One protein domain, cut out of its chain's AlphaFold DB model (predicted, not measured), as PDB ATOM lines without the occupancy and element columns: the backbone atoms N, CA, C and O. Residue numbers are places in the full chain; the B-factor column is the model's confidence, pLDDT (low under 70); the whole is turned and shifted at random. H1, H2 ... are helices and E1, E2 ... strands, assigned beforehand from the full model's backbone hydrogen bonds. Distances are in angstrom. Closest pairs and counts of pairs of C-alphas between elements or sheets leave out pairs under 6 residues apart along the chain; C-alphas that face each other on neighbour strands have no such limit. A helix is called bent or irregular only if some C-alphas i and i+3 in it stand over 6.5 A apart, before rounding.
ATOM      1  N   THR A  80      88.048  66.980 100.694       85.38
ATOM      2  CA  THR A  80      87.881  65.936 101.697       85.38
ATOM      3  C   THR A  80      89.143  65.831 102.552       85.38
ATOM      4  O   THR A  80      90.230  66.289 102.200       85.38
ATOM      5  N   LYS A  81      89.039  65.173 103.712       86.00
ATOM      6  CA  LYS A  81      90.232  64.858 104.518       86.00
ATOM      7  C   LYS A  81      91.215  63.959 103.768       86.00
ATOM      8  O   LYS A  81      92.403  64.000 104.063       86.00
ATOM      9  N   ILE A  82      90.718  63.132 102.847       87.62
ATOM     10  CA  ILE A  82      91.558  62.290 101.999       87.62
ATOM     11  C   ILE A  82      92.295  63.153 100.981       87.62
ATOM     12  O   ILE A  82      93.488  62.935 100.814       87.62
ATOM     13  N   ASP A  83      91.646  64.162 100.391       89.62
ATOM     14  CA  ASP A  83      92.315  65.108  99.487       89.62
ATOM     15  C   ASP A  83      93.506  65.787 100.173       89.62
ATOM     16  O   ASP A  83      94.606  65.782  99.634       89.62
ATOM     17  N   MET A  84      93.329  66.265 101.409       88.75
ATOM     18  CA  MET A  84      94.419  66.877 102.184       88.75
ATOM     19  C   MET A  84      95.579  65.905 102.458       88.75
ATOM     20  O   MET A  84      96.741  66.305 102.519       88.75
ATOM     21  N   LEU A  85      95.278  64.620 102.677       88.25
ATOM     22  CA  LEU A  85      96.301  63.595 102.898       88.25
ATOM     23  C   LEU A  85      97.016  63.236 101.598       88.25
ATOM     24  O   LEU A  85      98.233  63.110 101.604       88.25
ATOM     25  N   LEU A  86      96.275  63.095 100.500       89.06
ATOM     26  CA  LEU A  86      96.829  62.857  99.171       89.06
ATOM     27  C   LEU A  86      97.754  64.000  98.759       89.06
ATOM     28  O   LEU A  86      98.874  63.737  98.345       89.06
ATOM     29  N   GLU A  87      97.327  65.249  98.937       89.19
ATOM     30  CA  GLU A  87      98.140  66.433  98.651       89.19
ATOM     31  C   GLU A  87      99.454  66.418  99.440       89.19
ATOM     32  O   GLU A  87     100.528  66.665  98.891       89.19
ATOM     33  N   LYS A  88      99.389  66.047 100.723       87.69
ATOM     34  CA  LYS A  88     100.576  65.920 101.566       87.69
ATOM     35  C   LYS A  88     101.516  64.808 101.082       87.69
ATOM     36  O   LYS A  88     102.714  65.051 100.954       87.69
ATOM     37  N   GLU A  89     100.996  63.608 100.825       85.56
ATOM     38  CA  GLU A  89     101.805  62.442 100.426       85.56
ATOM     39  C   GLU A  89     102.362  62.553  99.002       85.56
ATOM     40  O   GLU A  89     103.431  62.022  98.702       85.56
ATOM     41  N   LEU A  90     101.656  63.260  98.119       85.50
ATOM     42  CA  LEU A  90     102.062  63.489  96.734       85.50
ATOM     43  C   LEU A  90     102.862  64.783  96.558       85.50
ATOM     44  O   LEU A  90     103.261  65.090  95.435       85.50
ATOM     45  N   SER A  91     103.128  65.534  97.633       84.81
ATOM     46  CA  SER A  91     103.925  66.758  97.556       84.81
ATOM     47  C   SER A  91     105.291  66.483  96.903       84.81
ATOM     48  O   SER A  91     106.056  65.621  97.332       84.81
ATOM     49  N   GLY A  92     105.575  67.185  95.801       78.94
ATOM     50  CA  GLY A  92     106.783  66.983  94.990       78.94
ATOM     51  C   GLY A  92     106.662  65.956  93.852       78.94
ATOM     52  O   GLY A  92     107.620  65.790  93.099       78.94
ATOM     53  N   ARG A  93     105.510  65.293  93.677       80.44
ATOM     54  CA  ARG A  93     105.191  64.522  92.464       80.44
ATOM     55  C   ARG A  93     104.525  65.429  91.413       80.44
ATOM     56  O   ARG A  93     103.845  66.382  91.780       80.44
ATOM     57  N   PRO A  94     104.678  65.138  90.106       70.06
ATOM     58  CA  PRO A  94     104.151  65.989  89.032       70.06
ATOM     59  C   PRO A  94     102.619  65.958  88.890       70.06
ATOM     60  O   PRO A  94     102.070  66.756  88.140       70.06
ATOM     61  N   LEU A  95     101.929  65.040  89.575       74.25
ATOM     62  CA  LEU A  95     100.488  64.833  89.445       74.25
ATOM     63  C   LEU A  95      99.779  65.101  90.772       74.25
ATOM     64  O   LEU A  95     100.082  64.470  91.787       74.25
ATOM     65  N   SER A  96      98.795  65.998  90.743       82.38
ATOM     66  CA  SER A  96      97.868  66.218  91.851       82.38
ATOM     67  C   SER A  96      96.657  65.299  91.693       82.38
ATOM     68  O   SER A  96      95.808  65.541  90.836       82.38
ATOM     69  N   PHE A  97      96.562  64.261  92.520       87.56
ATOM     70  CA  PHE A  97      95.371  63.414  92.581       87.56
ATOM     71  C   PHE A  97      94.469  63.825  93.742       87.56
ATOM     72  O   PHE A  97      94.936  64.005  94.867       87.56
ATOM     73  N   ARG A  98      93.167  63.875  93.482       90.44
ATOM     74  CA  ARG A  98      92.098  63.986  94.478       90.44
ATOM     75  C   ARG A  98      91.395  62.647  94.649       90.44
ATOM     76  O   ARG A  98      91.451  61.787  93.777       90.44
ATOM     77  N   GLU A  99      90.683  62.471  95.755       89.81
ATOM     78  CA  GLU A  99      89.942  61.249  96.082       89.81
ATOM     79  C   GLU A  99      88.991  60.829  94.954       89.81
ATOM     80  O   GLU A  99      88.885  59.641  94.646       89.81
ATOM     81  N   ARG A 100      88.332  61.803  94.319       88.56
ATOM     82  CA  ARG A 100      87.382  61.587  93.216       88.56
ATOM     83  C   ARG A 100      88.023  61.084  91.922       88.56
ATOM     84  O   ARG A 100      87.313  60.544  91.082       88.56
ATOM     85  N   ASP A 101      89.331  61.266  91.758       91.56
ATOM     86  CA  ASP A 101      90.034  60.889  90.529       91.56
ATOM     87  C   ASP A 101      90.325  59.379  90.494       91.56
ATOM     88  O   ASP A 101      90.725  58.840  89.468       91.56
ATOM     89  N   TYR A 102      90.113  58.673  91.610       93.62
ATOM     90  CA  TYR A 102      90.317  57.234  91.708       93.62
ATOM     91  C   TYR A 102      89.032  56.466  91.437       93.62
ATOM     92  O   TYR A 102      87.988  56.731  92.033       93.62
ATOM     93  N   THR A 103      89.140  55.410  90.633       94.06
ATOM     94  CA  THR A 103      88.038  54.466  90.454       94.06
ATOM     95  C   THR A 103      87.843  53.679  91.756       94.06
ATOM     96  O   THR A 103      88.769  52.974  92.180       94.06
ATOM     97  N   PRO A 104      86.675  53.778  92.420       93.81
ATOM     98  CA  PRO A 104      86.415  53.025  93.635       93.81
ATOM     99  C   PRO A 104      86.325  51.536  93.313       93.81
ATOM    100  O   PRO A 104      85.790  51.132  92.282       93.81
ATOM    101  N   ALA A 105      86.848  50.710  94.206       94.06
ATOM    102  CA  ALA A 105      86.942  49.278  94.008       94.06
ATOM    103  C   ALA A 105      86.884  48.546  95.346       94.06
ATOM    104  O   ALA A 105      87.597  48.888  96.294       94.06
ATOM    105  N   ILE A 106      86.081  47.485  95.412       92.44
ATOM    106  CA  ILE A 106      86.093  46.587  96.563       92.44
ATOM    107  C   ILE A 106      87.110  45.484  96.313       92.44
ATOM    108  O   ILE A 106      87.069  44.784  95.296       92.44
ATOM    109  N   ALA A 107      88.024  45.325  97.263       93.00
ATOM    110  CA  ALA A 107      89.114  44.373  97.167       93.00
ATOM    111  C   ALA A 107      89.376  43.700  98.513       93.00
ATOM    112  O   ALA A 107      89.267  44.323  99.564       93.00
ATOM    113  N   ALA A 108      89.772  42.432  98.476       90.38
ATOM    114  CA  ALA A 108      90.282  41.747  99.651       90.38
ATOM    115  C   ALA A 108      91.729  42.180  99.899       90.38
ATOM    116  O   ALA A 108      92.590  42.048  99.023       90.38
ATOM    117  N   SER A 109      91.984  42.708 101.090       89.19
ATOM    118  CA  SER A 109      93.320  43.095 101.531       89.19
ATOM    119  C   SER A 109      94.135  41.872 101.982       89.19
ATOM    120  O   SER A 109      93.557  40.863 102.396       89.19
ATOM    121  N   PRO A 110      95.478  41.945 101.969       84.06
ATOM    122  CA  PRO A 110      96.343  40.842 102.394       84.06
ATOM    123  C   PRO A 110      96.403  40.641 103.925       84.06
ATOM    124  O   PRO A 110      97.278  39.930 104.421       84.06
ATOM    125  N   PHE A 111      95.536  41.292 104.706       81.44
ATOM    126  CA  PHE A 111      95.594  41.253 106.169       81.44
ATOM    127  C   PHE A 111      94.823  40.071 106.748       81.44
ATOM    128  O   PHE A 111      93.819  39.630 106.193       81.44
ATOM    129  N   TYR A 112      95.281  39.594 107.914       76.75
ATOM    130  CA  TYR A 112      94.667  38.476 108.644       76.75
ATOM    131  C   TYR A 112      94.551  37.201 107.802       76.75
ATOM    132  O   TYR A 112      93.553  36.478 107.859       76.75
ATOM    133  N   ILE A 113      95.574  36.946 106.986       74.19
ATOM    134  CA  ILE A 113      95.731  35.691 106.271       74.19
ATOM    135  C   ILE A 113      96.913  34.955 106.883       74.19
ATOM    136  O   ILE A 113      98.061  35.376 106.772       74.19
ATOM    137  N   SER A 114      96.632  33.814 107.500       62.84
ATOM    138  CA  SER A 114      97.640  32.981 108.161       62.84
ATOM    139  C   SER A 114      98.728  32.393 107.243       62.84
ATOM    140  O   SER A 114      99.737  31.922 107.756       62.84
ATOM    141  N   HIS A 115      98.543  32.366 105.913       57.91
ATOM    142  CA  HIS A 115      99.394  31.583 104.996       57.91
ATOM    143  C   HIS A 115      99.607  32.195 103.592       57.91
ATOM    144  O   HIS A 115      99.785  31.446 102.633       57.91
ATOM    145  N   SER A 116      99.559  33.518 103.409       53.22
ATOM    146  CA  SER A 116      99.742  34.117 102.073       53.22
ATOM    147  C   SER A 116     100.797  35.213 102.024       53.22
ATOM    148  O   SER A 116     101.154  35.812 103.034       53.22
ATOM    149  N   TYR A 117     101.261  35.468 100.803       56.38
ATOM    150  CA  TYR A 117     102.195  36.519 100.434       56.38
ATOM    151  C   TYR A 117     101.861  37.862 101.091       56.38
ATOM    152  O   TYR A 117     100.725  38.331 100.964       56.38
ATOM    153  N   PRO A 118     102.837  38.511 101.746       58.16
ATOM    154  CA  PRO A 118     102.660  39.879 102.194       58.16
ATOM    155  C   PRO A 118     102.468  40.758 100.948       58.16
ATOM    156  O   PRO A 118     103.251  40.672 100.004       58.16
ATOM    157  N   SER A 119     101.418  41.582 100.940       76.00
ATOM    158  CA  SER A 119     101.195  42.669  99.966       76.00
ATOM    159  C   SER A 119     100.448  42.362  98.653       76.00
ATOM    160  O   SER A 119     100.542  43.175  97.736       76.00
ATOM    161  N   LEU A 120      99.661  41.279  98.543       86.94
ATOM    162  CA  LEU A 120      98.750  41.078  97.398       86.94
ATOM    163  C   LEU A 120      97.293  41.425  97.745       86.94
ATOM    164  O   LEU A 120      96.647  40.719  98.516       86.94
ATOM    165  N   TRP A 121      96.763  42.475  97.127       91.50
ATOM    166  CA  TRP A 121      95.330  42.766  97.112       91.50
ATOM    167  C   TRP A 121      94.636  41.979  96.009       91.50
ATOM    168  O   TRP A 121      95.226  41.727  94.961       91.50
ATOM    169  N   ILE A 122      93.367  41.630  96.202       91.12
ATOM    170  CA  ILE A 122      92.578  40.956  95.166       91.12
ATOM    171  C   ILE A 122      91.323  41.760  94.895       91.12
ATOM    172  O   ILE A 122      90.466  41.897  95.766       91.12
ATOM    173  N   LEU A 123      91.217  42.281  93.676       93.00
ATOM    174  CA  LEU A 123      90.062  43.040  93.232       93.00
ATOM    175  C   LEU A 123      88.852  42.108  93.088       93.00
ATOM    176  O   LEU A 123      88.880  41.149  92.315       93.00
ATOM    177  N   CYS A 124      87.777  42.411  93.811       90.88
ATOM    178  CA  CYS A 124      86.538  41.640  93.767       90.88
ATOM    179  C   CYS A 124      85.564  42.232  92.736       90.88
ATOM    180  O   CYS A 124      85.034  41.503  91.893       90.88
ATOM    181  N   TRP A 125      85.346  43.549  92.778       89.38
ATOM    182  CA  TRP A 125      84.559  44.290  91.788       89.38
ATOM    183  C   TRP A 125      84.935  45.776  91.765       89.38
ATOM    184  O   TRP A 125      85.487  46.303  92.732       89.38
ATOM    185  N   LEU A 126      84.630  46.434  90.648       90.38
ATOM    186  CA  LEU A 126      84.711  47.886  90.502       90.38
ATOM    187  C   LEU A 126      83.412  48.539  90.985       90.38
ATOM    188  O   LEU A 126      82.343  47.943  90.862       90.38
ATOM    189  N   GLY A 127      83.517  49.744  91.529       87.75
ATOM    190  CA  GLY A 127      82.423  50.456  92.180       87.75
ATOM    191  C   GLY A 127      82.359  50.225  93.691       87.75
ATOM    192  O   GLY A 127      83.107  49.440  94.278       87.75
ATOM    193  N   VAL A 128      81.427  50.930  94.334       75.25
ATOM    194  CA  VAL A 128      81.174  50.834  95.786       75.25
ATOM    195  C   VAL A 128      80.082  49.820  96.138       75.25
ATOM    196  O   VAL A 128      79.930  49.447  97.300       75.25
ATOM    197  N   SER A 129      79.331  49.345  95.141       71.44
ATOM    198  CA  SER A 129      78.263  48.357  95.289       71.44
ATOM    199  C   SER A 129      78.326  47.322  94.172       71.44
ATOM    200  O   SER A 129      78.788  47.612  93.076       71.44
ATOM    201  N   LYS A 130      77.825  46.111  94.439       63.41
ATOM    202  CA  LYS A 130      77.678  45.068  93.412       63.41
ATOM    203  C   LYS A 130      76.622  45.412  92.363       63.41
ATOM    204  O   LYS A 130      76.710  44.910  91.254       63.41
ATOM    205  N   ASP A 131      75.663  46.263  92.725       69.25
ATOM    206  CA  ASP A 131      74.593  46.731  91.833       69.25
ATOM    207  C   ASP A 131      75.002  47.992  91.053       69.25
ATOM    208  O   ASP A 131      74.154  48.709  90.515       69.25
ATOM    209  N   ASP A 132      76.288  48.346  91.103       65.88
ATOM    210  CA  ASP A 132      76.831  49.516  90.433       65.88
ATOM    211  C   ASP A 132      77.257  49.151  89.009       65.88
ATOM    212  O   ASP A 132      78.424  48.885  88.716       65.88
ATOM    213  N   ASN A 133      76.273  49.116  88.111       71.44
ATOM    214  CA  ASN A 133      76.501  48.730  86.719       71.44
ATOM    215  C   ASN A 133      77.349  49.759  85.948       71.44
ATOM    216  O   ASN A 133      77.792  49.483  84.834       71.44
ATOM    217  N   PHE A 134      77.602  50.937  86.531       73.75
ATOM    218  CA  PHE A 134      78.395  51.996  85.910       73.75
ATOM    219  C   PHE A 134      79.800  51.516  85.520       73.75
ATOM    220  O   PHE A 134      80.340  51.918  84.490       73.75
ATOM    221  N   PHE A 135      80.368  50.592  86.298       77.75
ATOM    222  CA  PHE A 135      81.731  50.108  86.101       77.75
ATOM    223  C   PHE A 135      81.833  48.787  85.319       77.75
ATOM    224  O   PHE A 135      82.937  48.271  85.145       77.75
ATOM    225  N   GLU A 136      80.730  48.226  84.809       74.94
ATOM    226  CA  GLU A 136      80.757  46.949  84.067       74.94
ATOM    227  C   GLU A 136      81.637  47.013  82.811       74.94
ATOM    228  O   GLU A 136      82.334  46.050  82.459       74.94
ATOM    229  N   ASN A 137      81.641  48.173  82.156       81.81
ATOM    230  CA  ASN A 137      82.386  48.416  80.925       81.81
ATOM    231  C   ASN A 137      83.754  49.050  81.164       81.81
ATOM    232  O   ASN A 137      84.536  49.166  80.224       81.81
ATOM    233  N   VAL A 138      84.073  49.418  82.408       87.62
ATOM    234  CA  VAL A 138      85.378  49.991  82.728       87.62
ATOM    235  C   VAL A 138      86.448  48.921  82.537       87.62
ATOM    236  O   VAL A 138      86.301  47.756  82.929       87.62
ATOM    237  N   ARG A 139      87.518  49.319  81.853       92.88
ATOM    238  CA  ARG A 139      88.685  48.492  81.581       92.88
ATOM    239  C   ARG A 139      89.902  49.205  82.138       92.88
ATOM    240  O   ARG A 139      90.145  50.361  81.832       92.88
ATOM    241  N   LEU A 140      90.625  48.495  82.987       94.38
ATOM    242  CA  LEU A 140      91.808  48.966  83.674       94.38
ATOM    243  C   LEU A 140      93.042  48.730  82.814       94.38
ATOM    244  O   LEU A 140      93.220  47.660  82.217       94.38
ATOM    245  N   GLU A 141      93.917  49.719  82.818       94.50
ATOM    246  CA  GLU A 141      95.180  49.729  82.103       94.50
ATOM    247  C   GLU A 141      96.289  50.407  82.901       94.50
ATOM    248  O   GLU A 141      96.093  50.838  84.037       94.50
ATOM    249  N   LYS A 142      97.495  50.440  82.333       93.38
ATOM    250  CA  LYS A 142      98.610  51.148  82.959       93.38
ATOM    251  C   LYS A 142      98.226  52.619  83.166       93.38
ATOM    252  O   LYS A 142      97.685  53.249  82.271       93.38
ATOM    253  N   GLY A 143      98.516  53.151  84.346       92.81
ATOM    254  CA  GLY A 143      98.150  54.504  84.753       92.81
ATOM    255  C   GLY A 143      96.747  54.626  85.343       92.81
ATOM    256  O   GLY A 143      96.465  55.648  85.960       92.81
ATOM    257  N   SER A 144      95.884  53.602  85.247       95.06
ATOM    258  CA  SER A 144      94.537  53.675  85.827       95.06
ATOM    259  C   SER A 144      94.597  53.916  87.345       95.06
ATOM    260  O   SER A 144      95.190  53.096  88.060       95.06
ATOM    261  N   PRO A 145      93.975  54.995  87.855       95.44
ATOM    262  CA  PRO A 145      93.914  55.285  89.281       95.44
ATOM    263  C   PRO A 145      92.825  54.447  89.963       95.44
ATOM    264  O   PRO A 145      91.666  54.411  89.545       95.44
ATOM    265  N   LEU A 146      93.197  53.773  91.048       96.06
ATOM    266  CA  LEU A 146      92.348  52.873  91.823       96.06
ATOM    267  C   LEU A 146      92.317  53.253  93.300       96.06
ATOM    268  O   LEU A 146      93.357  53.467  93.931       96.06
ATOM    269  N   ARG A 147      91.112  53.230  93.869       95.06
ATOM    270  CA  ARG A 147      90.877  53.256  95.310       95.06
ATOM    271  C   ARG A 147      90.350  51.895  95.738       95.06
ATOM    272  O   ARG A 147      89.163  51.613  95.580       95.06
ATOM    273  N   LEU A 148      91.215  51.067  96.310       94.88
ATOM    274  CA  LEU A 148      90.827  49.772  96.858       94.88
ATOM    275  C   LEU A 148      90.337  49.921  98.294       94.88
ATOM    276  O   LEU A 148      90.977  50.599  99.099       94.88
ATOM    277  N   PHE A 149      89.246  49.241  98.627       92.75
ATOM    278  CA  PHE A 149      88.686  49.203  99.973       92.75
ATOM    279  C   PHE A 149      88.296  47.779 100.375       92.75
ATOM    280  O   PHE A 149      87.561  47.104  99.648       92.75
ATOM    281  N   ASP A 150      88.747  47.330 101.550       91.50
ATOM    282  CA  ASP A 150      88.342  46.032 102.107       91.50
ATOM    283  C   ASP A 150      87.080  46.170 102.962       91.50
ATOM    284  O   ASP A 150      87.117  46.280 104.192       91.50
ATOM    285  N   LEU A 151      85.937  46.175 102.271       88.19
ATOM    286  CA  LEU A 151      84.620  46.291 102.891       88.19
ATOM    287  C   LEU A 151      84.322  45.134 103.848       88.19
ATOM    288  O   LEU A 151      83.712  45.353 104.896       88.19
ATOM    289  N   ASP A 152      84.747  43.918 103.514       85.94
ATOM    290  CA  ASP A 152      84.480  42.743 104.341       85.94
ATOM    291  C   ASP A 152      85.234  42.829 105.669       85.94
ATOM    292  O   ASP A 152      84.637  42.632 106.727       85.94
ATOM    293  N   LEU A 153      86.522  43.192 105.637       84.69
ATOM    294  CA  LEU A 153      87.314  43.393 106.850       84.69
ATOM    295  C   LEU A 153      86.755  44.545 107.692       84.69
ATOM    296  O   LEU A 153      86.614  44.404 108.912       84.69
ATOM    297  N   ALA A 154      86.356  45.648 107.053       85.62
ATOM    298  CA  ALA A 154      85.691  46.750 107.741       85.62
ATOM    299  C   ALA A 154      84.395  46.282 108.425       85.62
ATOM    300  O   ALA A 154      84.148  46.615 109.584       85.62
ATOM    301  N   CYS A 155      83.586  45.453 107.764       82.38
ATOM    302  CA  CYS A 155      82.376  44.888 108.359       82.38
ATOM    303  C   CYS A 155      82.694  43.957 109.536       82.38
ATOM    304  O   CYS A 155      82.074  44.069 110.596       82.38
ATOM    305  N   CYS A 156      83.675  43.069 109.378       80.19
ATOM    306  CA  CYS A 156      84.081  42.108 110.401       80.19
ATOM    307  C   CYS A 156      84.689  42.773 111.644       80.19
ATOM    308  O   CYS A 156      84.558  42.246 112.751       80.19
ATOM    309  N   THR A 157      85.316  43.939 111.486       77.88
ATOM    310  CA  THR A 157      85.944  44.699 112.577       77.88
ATOM    311  C   THR A 157      85.121  45.900 113.044       77.88
ATOM    312  O   THR A 157      85.613  46.709 113.830       77.88
ATOM    313  N   PHE A 158      83.865  46.035 112.602       74.12
ATOM    314  CA  PHE A 158      82.993  47.173 112.929       74.12
ATOM    315  C   PHE A 158      83.608  48.547 112.580       74.12
ATOM    316  O   PHE A 158      83.404  49.531 113.292       74.12
ATOM    317  N   GLY A 159      84.379  48.607 111.492       75.56
ATOM    318  CA  GLY A 159      85.058  49.807 110.999       75.56
ATOM    319  C   GLY A 159      86.329  50.178 111.766       75.56
ATOM    320  O   GLY A 159      86.868  51.263 111.556       75.56
ATOM    321  N   PHE A 160      86.804  49.314 112.670       75.62
ATOM    322  CA  PHE A 160      88.059  49.543 113.381       75.62
ATOM    323  C   PHE A 160      89.269  49.414 112.447       75.62
ATOM    324  O   PHE A 160      90.122  50.304 112.430       75.62
ATOM    325  N   ASP A 161      89.308  48.338 111.658       81.88
ATOM    326  CA  ASP A 161      90.290  48.124 110.597       81.88
ATOM    327  C   ASP A 161      89.564  48.251 109.255       81.88
ATOM    328  O   ASP A 161      88.697  47.441 108.923       81.88
ATOM    329  N   ALA A 162      89.869  49.314 108.518       85.00
ATOM    330  CA  ALA A 162      89.233  49.649 107.251       85.00
ATOM    331  C   ALA A 162      90.307  50.019 106.212       85.00
ATOM    332  O   ALA A 162      90.435  51.194 105.842       85.00
ATOM    333  N   PRO A 163      91.113  49.039 105.755       88.81
ATOM    334  CA  PRO A 163      92.185  49.291 104.809       88.81
ATOM    335  C   PRO A 163      91.669  49.942 103.530       88.81
ATOM    336  O   PRO A 163      90.761  49.424 102.876       88.81
ATOM    337  N   SER A 164      92.290  51.061 103.176       91.56
ATOM    338  CA  SER A 164      92.085  51.772 101.921       91.56
ATOM    339  C   SER A 164      93.432  52.025 101.256       91.56
ATOM    340  O   SER A 164      94.364  52.502 101.910       91.56
ATOM    341  N   LEU A 165      93.529  51.705  99.969       93.12
ATOM    342  CA  LEU A 165      94.711  51.930  99.146       93.12
ATOM    343  C   LEU A 165      94.343  52.832  97.970       93.12
ATOM    344  O   LEU A 165      93.475  52.476  97.181       93.12
ATOM    345  N   PHE A 166      95.028  53.960  97.847       93.81
ATOM    346  CA  PHE A 166      94.976  54.862  96.703       93.81
ATOM    347  C   PHE A 166      96.255  54.672  95.902       93.81
ATOM    348  O   PHE A 166      97.355  54.796  96.449       93.81
ATOM    349  N   CYS A 167      96.122  54.320  94.632       94.94
ATOM    350  CA  CYS A 167      97.257  53.960  93.795       94.94
ATOM    351  C   CYS A 167      96.948  54.123  92.309       94.94
ATOM    352  O   CYS A 167      95.787  54.254  91.928       94.94
ATOM    353  N   THR A 168      97.978  54.044  91.476       95.06
ATOM    354  CA  THR A 168      97.852  53.824  90.029       95.06
ATOM    355  C   THR A 168      98.472  52.494  89.630       95.06
ATOM    356  O   THR A 168      99.423  52.022  90.259       95.06
ATOM    357  N   ILE A 169      97.958  51.879  88.564       94.50
ATOM    358  CA  ILE A 169      98.581  50.688  87.973       94.50
ATOM    359  C   ILE A 169      99.913  51.093  87.328       94.50
ATOM    360  O   ILE A 169      99.920  51.791  86.319       94.50
ATOM    361  N   ASP A 170     101.037  50.641  87.883       91.69
ATOM    362  CA  ASP A 170     102.381  50.970  87.383       91.69
ATOM    363  C   ASP A 170     102.742  50.086  86.175       91.69
ATOM    364  O   ASP A 170     102.962  50.567  85.062       91.69
ATOM    365  N   TYR A 171     102.717  48.761  86.352       89.75
ATOM    366  CA  TYR A 171     102.915  47.811  85.255       89.75
ATOM    367  C   TYR A 171     102.311  46.431  85.528       89.75
ATOM    368  O   TYR A 171     102.066  46.031  86.671       89.75
ATOM    369  N   PHE A 172     102.101  45.682  84.443       89.81
ATOM    370  CA  PHE A 172     101.616  44.306  84.461       89.81
ATOM    371  C   PHE A 172     102.781  43.345  84.694       89.81
ATOM    372  O   PHE A 172     103.784  43.366  83.982       89.81
ATOM    373  N   VAL A 173     102.651  42.509  85.718       87.50
ATOM    374  CA  VAL A 173     103.731  41.646  86.202       87.50
ATOM    375  C   VAL A 173     103.595  40.246  85.633       87.50
ATOM    376  O   VAL A 173     104.528  39.719  85.042       87.50
ATOM    377  N   CYS A 174     102.423  39.632  85.773       85.94
ATOM    378  CA  CYS A 174     102.162  38.330  85.176       85.94
ATOM    379  C   CYS A 174     100.683  38.136  84.849       85.94
ATOM    380  O   CYS A 174      99.793  38.786  85.404       85.94
ATOM    381  N   ASP A 175     100.450  37.225  83.913       85.50
ATOM    382  CA  ASP A 175      99.136  36.691  83.589       85.50
ATOM    383  C   ASP A 175      98.945  35.382  84.369       85.50
ATOM    384  O   ASP A 175      99.737  34.448  84.228       85.50
ATOM    385  N   GLU A 176      97.900  35.332  85.192       81.25
ATOM    386  CA  GLU A 176      97.485  34.151  85.943       81.25
ATOM    387  C   GLU A 176      96.092  33.678  85.466       81.25
ATOM    388  O   GLU A 176      95.279  34.464  84.963       81.25
ATOM    389  N   PRO A 177      95.729  32.394  85.633       80.56
ATOM    390  CA  PRO A 177      94.392  31.907  85.306       80.56
ATOM    391  C   PRO A 177      93.283  32.733  85.984       80.56
ATOM    392  O   PRO A 177      93.076  32.667  87.196       80.56
ATOM    393  N   GLY A 178      92.556  33.512  85.179       83.81
ATOM    394  CA  GLY A 178      91.452  34.376  85.611       83.81
ATOM    395  C   GLY A 178      91.847  35.780  86.092       83.81
ATOM    396  O   GLY A 178      90.965  36.635  86.186       83.81
ATOM    397  N   PHE A 179      93.133  36.059  86.323       88.81
ATOM    398  CA  PHE A 179      93.611  37.327  86.882       88.81
ATOM    399  C   PHE A 179      94.849  37.858  86.154       88.81
ATOM    400  O   PHE A 179      95.667  37.101  85.649       88.81
ATOM    401  N   MET A 180      95.021  39.172  86.148       90.06
ATOM    402  CA  MET A 180      96.291  39.822  85.848       90.06
ATOM    403  C   MET A 180      96.875  40.343  87.152       90.06
ATOM    404  O   MET A 180      96.181  41.037  87.898       90.06
ATOM    405  N   ILE A 181      98.132  40.017  87.431       90.06
ATOM    406  CA  ILE A 181      98.844  40.574  88.578       90.06
ATOM    407  C   ILE A 181      99.552  41.838  88.120       90.06
ATOM    408  O   ILE A 181     100.337  41.816  87.170       90.06
ATOM    409  N   VAL A 182      99.282  42.940  88.806       91.81
ATOM    410  CA  VAL A 182      99.904  44.236  88.543       91.81
ATOM    411  C   VAL A 182     100.659  44.718  89.768       91.81
ATOM    412  O   VAL A 182     100.295  44.391  90.899       91.81
ATOM    413  N   LYS A 183     101.698  45.516  89.542       91.56
ATOM    414  CA  LYS A 183     102.301  46.330  90.591       91.56
ATOM    415  C   LYS A 183     101.594  47.680  90.625       91.56
ATOM    416  O   LYS A 183     101.316  48.260  89.576       91.56
ATOM    417  N   ALA A 184     101.306  48.155  91.827       92.88
ATOM    418  CA  ALA A 184     100.710  49.459  92.054       92.88
ATOM    419  C   ALA A 184     101.772  50.467  92.518       92.88
ATOM    420  O   ALA A 184     102.576  50.151  93.403       92.88
ATOM    421  N   ASP A 185     101.749  51.674  91.950       92.12
ATOM    422  CA  ASP A 185     102.400  52.841  92.551       92.12
ATOM    423  C   ASP A 185     101.448  53.422  93.594       92.12
ATOM    424  O   ASP A 185     100.347  53.877  93.279       92.12
ATOM    425  N   THR A 186     101.836  53.319  94.860       92.31
ATOM    426  CA  THR A 186     100.979  53.719  95.967       92.31
ATOM    427  C   THR A 186     101.097  55.216  96.220       92.31
ATOM    428  O   THR A 186     102.183  55.735  96.479       92.31
ATOM    429  N   HIS A 187      99.950  55.887  96.236       91.44
ATOM    430  CA  HIS A 187      99.822  57.310  96.538       91.44
ATOM    431  C   HIS A 187      99.498  57.544  98.011       91.44
ATOM    432  O   HIS A 187     100.096  58.394  98.658       91.44
ATOM    433  N   LEU A 188      98.565  56.764  98.557       90.25
ATOM    434  CA  LEU A 188      98.175  56.841  99.959       90.25
ATOM    435  C   LEU A 188      97.680  55.478 100.429       90.25
ATOM    436  O   LEU A 188      96.878  54.821  99.768       90.25
ATOM    437  N   TYR A 189      98.123  55.066 101.611       90.25
ATOM    438  CA  TYR A 189      97.622  53.871 102.274       90.25
ATOM    439  C   TYR A 189      97.160  54.215 103.689       90.25
ATOM    440  O   TYR A 189      97.897  54.800 104.485       90.25
ATOM    441  N   THR A 190      95.926  53.833 104.013       86.56
ATOM    442  CA  THR A 190      95.333  54.041 105.338       86.56
ATOM    443  C   THR A 190      94.741  52.739 105.845       86.56
ATOM    444  O   THR A 190      94.106  52.021 105.078       86.56
ATOM    445  N   ARG A 191      94.913  52.436 107.133       80.75
ATOM    446  CA  ARG A 191      94.440  51.177 107.729       80.75
ATOM    447  C   ARG A 191      93.364  51.365 108.793       80.75
ATOM    448  O   ARG A 191      92.349  50.686 108.785       80.75
ATOM    449  N   MET A 192      93.580  52.290 109.718       71.12
ATOM    450  CA  MET A 192      92.626  52.562 110.789       71.12
ATOM    451  C   MET A 192      91.728  53.742 110.427       71.12
ATOM    452  O   MET A 192      92.108  54.615 109.650       71.12
ATOM    453  N   SER A 193      90.574  53.832 111.092       54.22
ATOM    454  CA  SER A 193      89.702  55.022 111.062       54.22
ATOM    455  C   SER A 193      90.409  56.326 111.476       54.22
ATOM    456  O   SER A 193      89.907  57.418 111.218       54.22
ATOM    457  N   LYS A 194      91.587  56.227 112.109       55.62
ATOM    458  CA  LYS A 194      92.538  57.330 112.252       55.62
ATOM    459  C   LYS A 194      93.573  57.230 111.136       55.62
ATOM    460  O   LYS A 194      94.304  56.244 111.076       55.62
ATOM    461  N   HIS A 195      93.631  58.266 110.303       53.47
ATOM    462  CA  HIS A 195      94.547  58.412 109.171       53.47
ATOM    463  C   HIS A 195      96.013  58.564 109.612       53.47
ATOM    464  O   HIS A 195      96.649  59.590 109.387       53.47
ATOM    465  N   ASN A 196      96.561  57.553 110.277       55.78
ATOM    466  CA  ASN A 196      97.997  57.453 110.452       55.78
ATOM    467  C   ASN A 196      98.547  56.958 109.119       55.78
ATOM    468  O   ASN A 196      98.343  55.795 108.763       55.78
ATOM    469  N   VAL A 197      99.174  57.866 108.375       55.47
ATOM    470  CA  VAL A 197      99.898  57.524 107.154       55.47
ATOM    471  C   VAL A 197     100.981  56.523 107.540       55.47
ATOM    472  O   VAL A 197     101.838  56.799 108.380       55.47
ATOM    473  N   LEU A 198     100.904  55.334 106.959       59.31
ATOM    474  CA  LEU A 198     102.000  54.378 106.969       59.31
ATOM    475  C   LEU A 198     102.772  54.597 105.672       59.31
ATOM    476  O   LEU A 198     102.134  54.755 104.633       59.31
ATOM    477  N   ILE A 199     104.112  54.590 105.728       56.31
ATOM    478  CA  ILE A 199     104.952  54.602 104.520       56.31
ATOM    479  C   ILE A 199     104.400  53.516 103.594       56.31
ATOM    480  O   ILE A 199     104.371  52.350 104.006       56.31
ATOM    481  N   PRO A 200     103.891  53.875 102.408       59.53
ATOM    482  CA  PRO A 200     103.131  52.928 101.631       59.53
ATOM    483  C   PRO A 200     104.078  51.868 101.065       59.53
ATOM    484  O   PRO A 200     104.972  52.205 100.286       59.53
ATOM    485  N   PRO A 201     103.923  50.583 101.424       69.44
ATOM    486  CA  PRO A 201     104.678  49.546 100.747       69.44
ATOM    487  C   PRO A 201     104.222  49.481  99.282       69.44
ATOM    488  O   PRO A 201     103.082  49.822  98.946       69.44
ATOM    489  N   SER A 202     105.103  49.024  98.394       76.56
ATOM    490  CA  SER A 202     104.664  48.622  97.059       76.56
ATOM    491  C   SER A 202     103.708  47.440  97.201       76.56
ATOM    492  O   SER A 202     104.060  46.417  97.796       76.56
ATOM    493  N   PHE A 203     102.499  47.588  96.669       88.81
ATOM    494  CA  PHE A 203     101.494  46.534  96.665       88.81
ATOM    495  C   PHE A 203     101.401  45.890  95.286       88.81
ATOM    496  O   PHE A 203     101.578  46.539  94.254       88.81
ATOM    497  N   PHE A 204     101.072  44.604  95.284       91.00
ATOM    498  CA  PHE A 204     100.573  43.924  94.104       91.00
ATOM    499  C   PHE A 204      99.051  43.863  94.167       91.00
ATOM    500  O   PHE A 204      98.464  43.786  95.250       91.00
ATOM    501  N   ILE A 205      98.408  43.869  93.003       92.50
ATOM    502  CA  ILE A 205      96.958  43.737  92.876       92.50
ATOM    503  C   ILE A 205      96.671  42.629  91.866       92.50
ATOM    504  O   ILE A 205      97.153  42.668  90.738       92.50
ATOM    505  N   ALA A 206      95.867  41.646  92.260       91.75
ATOM    506  CA  ALA A 206      95.268  40.688  91.348       91.75
ATOM    507  C   ALA A 206      93.955  41.262  90.811       91.75
ATOM    508  O   ALA A 206      92.986  41.431  91.554       91.75
ATOM    509  N   ILE A 207      93.919  41.550  89.514       93.12
ATOM    510  CA  ILE A 207      92.774  42.137  88.818       93.12
ATOM    511  C   ILE A 207      92.110  41.048  87.967       93.12
ATOM    512  O   ILE A 207      92.773  40.497  87.090       93.12
ATOM    513  N   PRO A 208      90.822  40.714  88.171       91.69
ATOM    514  CA  PRO A 208      90.110  39.799  87.286       91.69
ATOM    515  C   PRO A 208      90.227  40.228  85.822       91.69
ATOM    516  O   PRO A 208      89.958  41.383  85.497       91.69
ATOM    517  N   LYS A 209      90.553  39.294  84.920       90.62
ATOM    518  CA  LYS A 209      90.800  39.601  83.494       90.62
ATOM    519  C   LYS A 209      89.663  40.354  82.809       90.62
ATOM    520  O   LYS A 209      89.916  41.173  81.939       90.62
ATOM    521  N   LYS A 210      88.415  40.126  83.235       89.81
ATOM    522  CA  LYS A 210      87.240  40.849  82.720       89.81
ATOM    523  C   LYS A 210      87.313  42.371  82.907       89.81
ATOM    524  O   LYS A 210      86.658  43.093  82.169       89.81
ATOM    525  N   PHE A 211      88.084  42.841  83.889       92.50
ATOM    526  CA  PHE A 211      88.286  44.259  84.170       92.50
ATOM    527  C   PHE A 211      89.562  44.807  83.539       92.50
ATOM    528  O   PHE A 211      89.831  45.985  83.706       92.50
ATOM    529  N   VAL A 212      90.365  44.003  82.843       92.75
ATOM    530  CA  VAL A 212      91.622  44.459  82.238       92.75
ATOM    531  C   VAL A 212      91.389  44.799  80.775       92.75
ATOM    532  O   VAL A 212      90.696  44.070  80.065       92.75
ATOM    533  N   HIS A 213      91.969  45.904  80.312       91.25
ATOM    534  CA  HIS A 213      91.928  46.249  78.898       91.25
ATOM    535  C   HIS A 213      92.688  45.194  78.058       91.25
ATOM    536  O   HIS A 213      93.843  44.887  78.379       91.25
ATOM    537  N   PRO A 214      92.093  44.636  76.981       85.38
ATOM    538  CA  PRO A 214      92.698  43.548  76.199       85.38
ATOM    539  C   PRO A 214      94.074  43.876  75.602       85.38
ATOM    540  O   PRO A 214      94.881  42.979  75.379       85.38
ATOM    541  N   GLY A 215      94.370  45.158  75.367       82.12
ATOM    542  CA  GLY A 215      95.661  45.603  74.832       82.12
ATOM    543  C   GLY A 215      96.851  45.428  75.785       82.12
ATOM    544  O   GLY A 215      97.990  45.532  75.344       82.12
ATOM    545  N   ASN A 216      96.627  45.133  77.070       78.25
ATOM    546  CA  ASN A 216      97.691  45.126  78.082       78.25
ATOM    547  C   ASN A 216      98.498  43.826  78.176       78.25
ATOM    548  O   ASN A 216      99.537  43.795  78.837       78.25
ATOM    549  N   HIS A 217      98.063  42.749  77.513       67.31
ATOM    550  CA  HIS A 217      98.768  41.461  77.546       67.31
ATOM    551  C   HIS A 217     100.175  41.514  76.922       67.31
ATOM    552  O   HIS A 217     100.993  40.631  77.172       67.31
ATOM    553  N   THR A 218     100.483  42.548  76.137       62.97
ATOM    554  CA  THR A 218     101.794  42.759  75.509       62.97
ATOM    555  C   THR A 218     102.848  43.333  76.461       62.97
ATOM    556  O   THR A 218     104.037  43.186  76.191       62.97
ATOM    557  N   TYR A 219     102.447  43.926  77.591       63.19
ATOM    558  CA  TYR A 219     103.338  44.643  78.517       63.19
ATOM    559  C   TYR A 219     103.716  43.836  79.769       63.19
ATOM    560  O   TYR A 219     104.069  44.410  80.799       63.19
ATOM    561  N   ILE A 220     103.630  42.505  79.708       73.00
ATOM    562  CA  ILE A 220     103.968  41.633  80.839       73.00
ATOM    563  C   ILE A 220     105.487  41.645  81.052       73.00
ATOM    564  O   ILE A 220     106.239  41.071  80.257       73.00
ATOM    565  N   ASN A 221     105.942  42.260  82.148       65.75
ATOM    566  CA  ASN A 221     107.344  42.190  82.547       65.75
ATOM    567  C   ASN A 221     107.648  40.794  83.126       65.75
ATOM    568  O   ASN A 221     107.200  40.447  84.215       65.75
ATOM    569  N   LYS A 222     108.439  39.987  82.407       61.19
ATOM    570  CA  LYS A 222     108.752  38.589  82.763       61.19
ATOM    571  C   LYS A 222     109.675  38.423  83.982       61.19
ATOM    572  O   LYS A 222     110.035  37.293  84.304       61.19
ATOM    573  N   GLU A 223     110.059  39.500  84.664       51.69
ATOM    574  CA  GLU A 223     111.019  39.463  85.777       51.69
ATOM    575  C   GLU A 223     110.475  38.860  87.089       51.69
ATOM    576  O   GLU A 223     111.254  38.566  87.994       51.69
ATOM    577  N   GLY A 224     109.167  38.606  87.214       53.12
ATOM    578  CA  GLY A 224     108.565  38.081  88.445       53.12
ATOM    579  C   GLY A 224     107.839  36.752  88.255       53.12
ATOM    580  O   GLY A 224     106.684  36.725  87.841       53.12
ATOM    581  N   THR A 225     108.460  35.629  88.619       51.53
ATOM    582  CA  THR A 225     107.762  34.331  88.649       51.53
ATOM    583  C   THR A 225     106.878  34.219  89.900       51.53
ATOM    584  O   THR A 225     107.304  33.693  90.924       51.53
ATOM    585  N   PHE A 226     105.612  34.640  89.822       57.53
ATOM    586  CA  PHE A 226     104.597  34.449  90.878       57.53
ATOM    587  C   PHE A 226     104.019  33.014  90.927       57.53
ATOM    588  O   PHE A 226     102.879  32.789  91.330       57.53
ATOM    589  N   ARG A 227     104.837  32.000  90.597       51.72
ATOM    590  CA  ARG A 227     104.436  30.584  90.427       51.72
ATOM    591  C   ARG A 227     103.812  29.910  91.658       51.72
ATOM    592  O   ARG A 227     103.364  28.771  91.535       51.72
ATOM    593  N   HIS A 228     103.766  30.559  92.824       50.81
ATOM    594  CA  HIS A 228     103.179  29.979  94.037       50.81
ATOM    595  C   HIS A 228     102.022  30.778  94.655       50.81
ATOM    596  O   HIS A 228     101.612  30.445  95.762       50.81
ATOM    597  N   LEU A 229     101.412  31.742  93.942       53.84
ATOM    598  CA  LEU A 229     100.149  32.364  94.394       53.84
ATOM    599  C   LEU A 229      98.973  31.367  94.489       53.84
ATOM    600  O   LEU A 229      97.932  31.668  95.072       53.84
ATOM    601  N   TYR A 230      99.125  30.169  93.926       52.66
ATOM    602  CA  TYR A 230      98.096  29.141  93.906       52.66
ATOM    603  C   TYR A 230      97.899  28.448  95.255       52.66
ATOM    604  O   TYR A 230      98.834  27.911  95.849       52.66
ATOM    605  N   GLN A 231      96.636  28.296  95.650       52.03
ATOM    606  CA  GLN A 231      96.226  27.208  96.532       52.03
ATOM    607  C   GLN A 231      95.914  25.987  95.653       52.03
ATOM    608  O   GLN A 231      95.023  26.038  94.805       52.03
ATOM    609  N   LYS A 232      96.653  24.881  95.812       43.97
ATOM    610  CA  LYS A 232      96.317  23.616  95.136       43.97
ATOM    611  C   LYS A 232      95.065  23.030  95.784       43.97
ATOM    612  O   LYS A 232      95.157  22.386  96.823       43.97
ATOM    613  N   VAL A 233      93.909  23.210  95.152       43.53
ATOM    614  CA  VAL A 233      92.682  22.490  95.514       43.53
ATOM    615  C   VAL A 233      92.385  21.484  94.405       43.53
ATOM    616  O   VAL A 233      92.081  21.857  93.274       43.53
ATOM    617  N   SER A 234      92.526  20.196  94.720       46.09
ATOM    618  CA  SER A 234      92.060  19.076  93.886       46.09
ATOM    619  C   SER A 234      92.516  19.094  92.414       46.09
ATOM    620  O   SER A 234      91.733  18.818  91.510       46.09
ATOM    621  N   GLY A 235      93.785  19.430  92.151       51.34
ATOM    622  CA  GLY A 235      94.394  19.304  90.817       51.34
ATOM    623  C   GLY A 235      94.104  20.438  89.823       51.34
ATOM    624  O   GLY A 235      94.646  20.408  88.721       51.34
ATOM    625  N   ARG A 236      93.323  21.463  90.195       50.56
ATOM    626  CA  ARG A 236      93.152  22.693  89.398       50.56
ATOM    627  C   ARG A 236      93.915  23.855  90.037       50.56
ATOM    628  O   ARG A 236      93.828  24.072  91.244       50.56
ATOM    629  N   GLN A 237      94.667  24.598  89.227       53.25
ATOM    630  CA  GLN A 237      95.329  25.836  89.640       53.25
ATOM    631  C   GLN A 237      94.352  26.997  89.448       53.25
ATOM    632  O   GLN A 237      94.061  27.389  88.321       53.25
ATOM    633  N   VAL A 238      93.794  27.504  90.546       55.69
ATOM    634  CA  VAL A 238      92.920  28.682  90.542       55.69
ATOM    635  C   VAL A 238      93.431  29.638  91.610       55.69
ATOM    636  O   VAL A 238      93.703  29.211  92.735       55.69
ATOM    637  N   LEU A 239      93.557  30.923  91.270       60.19
ATOM    638  CA  LEU A 239      93.767  31.966  92.268       60.19
ATOM    639  C   LEU A 239      92.465  32.105  93.070       60.19
ATOM    640  O   LEU A 239      91.480  32.666  92.589       60.19
ATOM    641  N   GLN A 240      92.419  31.517  94.263       61.31
ATOM    642  CA  GLN A 240      91.323  31.745  95.201       61.31
ATOM    643  C   GLN A 240      91.650  32.953  96.070       61.31
ATOM    644  O   GLN A 240      92.809  33.154  96.437       61.31
ATOM    645  N   LEU A 241      90.616  33.718  96.433       64.44
ATOM    646  CA  LEU A 241      90.712  34.685  97.523       64.44
ATOM    647  C   LEU A 241      91.317  33.960  98.736       64.44
ATOM    648  O   LEU A 241      90.756  32.942  99.162       64.44
ATOM    649  N   PRO A 242      92.473  34.400  99.263       63.66
ATOM    650  CA  PRO A 242      93.071  33.760 100.408       63.66
ATOM    651  C   PRO A 242      92.064  33.788 101.546       63.66
ATOM    652  O   PRO A 242      91.633  34.860 101.964       63.66
ATOM    653  N   ARG A 243      91.683  32.606 102.038       70.31
ATOM    654  CA  ARG A 243      90.750  32.530 103.160       70.31
ATOM    655  C   ARG A 243      91.345  33.246 104.361       70.31
ATOM    656  O   ARG A 243      92.368  32.776 104.883       70.31
ATOM    657  N   ARG A 244      90.696  34.327 104.781       75.62
ATOM    658  CA  ARG A 244      91.067  35.132 105.946       75.62
ATOM    659  C   ARG A 244      90.711  34.380 107.219       75.62
ATOM    660  O   ARG A 244      89.893  33.458 107.206       75.62
ATOM    661  N   ASP A 245      91.350  34.724 108.325       76.75
ATOM    662  CA  ASP A 245      91.286  33.896 109.530       76.75
ATOM    663  C   ASP A 245      89.849  33.756 110.081       76.75
ATOM    664  O   ASP A 245      89.474  32.674 110.539       76.75
ATOM    665  N   TRP A 246      88.996  34.776 109.923       74.75
ATOM    666  CA  TRP A 246      87.566  34.696 110.271       74.75
ATOM    667  C   TRP A 246      86.699  33.914 109.283       74.75
ATOM    668  O   TRP A 246      85.609  33.475 109.635       74.75
ATOM    669  N   GLU A 247      87.158  33.725 108.049       75.62
ATOM    670  CA  GLU A 247      86.476  32.882 107.060       75.62
ATOM    671  C   GLU A 247      86.768  31.396 107.316       75.62
ATOM    672  O   GLU A 247      86.016  30.525 106.882       75.62
ATOM    673  N   ARG A 248      87.867  31.096 108.024       73.62
ATOM    674  CA  ARG A 248      88.240  29.736 108.448       73.62
ATOM    675  C   ARG A 248      87.635  29.362 109.790       73.62
ATOM    676  O   ARG A 248      87.302  28.202 110.002       73.62
ATOM    677  N   ASN A 249      87.540  30.331 110.692       73.69
ATOM    678  CA  ASN A 249      87.067  30.127 112.046       73.69
ATOM    679  C   ASN A 249      85.955  31.135 112.355       73.69
ATOM    680  O   ASN A 249      86.213  32.325 112.514       73.69
TER     681      ASN A 249
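AT A GLANCE: This is residues 80 to 249 of the 296 residues of an uncharacterized protein of Piloderma croceum (strain F 1598) (UniProt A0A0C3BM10). The domain is a closed barrel of six strands, E1 to E6, in which E4 and E5 are long, sharply bent strands paired along their length, with the short helices H1, H2 and H3 on its outside. After H3 the printed part leaves the barrel: E7 and E8, which meet only at a point, make a small end piece at one end of the longest axis, H1 lies toward the opposite end, and H4 comes last, off the barrel. The printed part has 170 residues with four named helices and eight named strands, in the order H1 E1 E2 E3 H2 E4 E5 E6 H3 E7 E8 H4; the barrel is mixed, and so is the class, helices and strands. The whole is compact, with a radius of gyration of the C-alphas of 15.8 A, and spans 49 by 41 by 33 A.

IN THESE COORDINATES: H1, residues 81 to 89, begins at C-alpha 81, (90.232, 64.858, 104.518), and is 12.5 A long from first to last C-alpha. E1 is residues 103 to 108, 15.9 A; E2 is residues 120 to 126, 17.1 A; E3 is residues 145 to 149, 13.4 A. H2 follows as residues 151 to 156. E4, residues 161 to 176, begins at (90.290, 48.124, 110.597), measures 29.2 A and bends by 102 degrees at residue 171. E5, residues 179 to 192, measures 28.4 A and bends by 92 degrees at residue 187. E6 is residues 203 to 208, 16.2 A. H3 is residues 214 to 219, 10.9 A, and is irregular, but only just: C-alphas 215 and 218 are 6.8 A apart. E7 is residues 231 to 233 and E8 residues 236 to 238. H4, residues 245 to 248, ends at C-alpha 248, (88.240, 29.736, 108.448).

HOW THE PARTS SIT: Round the closed barrel run E1, E2, E6, E5, E4, E3 and back to E1. E1 and E2 are an antiparallel hairpin, with N 108 and O 122 at 2.8 A. E3, on the other side of E1, is parallel to it, with N 105 and O 147 at 2.8 A. E2 pairs in a staggered way, with E6 over residues 120 to 122 and with E1 over 122 to 126; E2 and E6 are parallel, with N 206 and O 121 at 2.8 A. E4 and E3 are antiparallel, with N 148 and O 165 at 2.8 A. E4, E5 and E6 form a meander, each strand the antiparallel neighbour of the one before, with N 166 and O 188 at 2.8 A and N 180 and O 207 at 2.8 A; E4 and E5 are a hairpin, as are E5 and E6. H1 is on the barrel, outside it, over E5, and runs across the strands at 70 degrees to E5 on the local plane; the closest C-alphas are those of Leu 86 and Leu 188, 6.2 A. H2 is on the barrel, outside it, over none of the strands; its closest C-alphas to E4 are those of Ala 154 and Ala 162, 4.6 A. H3 is on the barrel, outside it, and only just over none of the strands, with 2 of its C-alphas falling on E4; the C-alphas of Phe 172 and Tyr 219 are the closest to E4, 6.2 A. E7 and E8 meet only at a point. H4 is not on the barrel, and is only just apart from H2, at 8.2 A. Every O i to N i+4 pair is within hydrogen-bond range in H1 and H2; H3 has 0 of 2, with 1 of 3 O i to N i+3 pairs within range, and H4 is too short for an O i to N i+4 pair.

THE WHOLE: The two C-alphas farthest apart are those of Gly 92 and Ser 234, 50.1 A. The printed part has no cut. The links H1 to E1, E1 to E2, E2 to E3 and H3 to E7 are long. The mean pLDDT of the printed part is 79.1, and 42 residues are under 70: residues 114 to 118, 130 to 132, 193 to 201, 217 to 219 and 221 to 242.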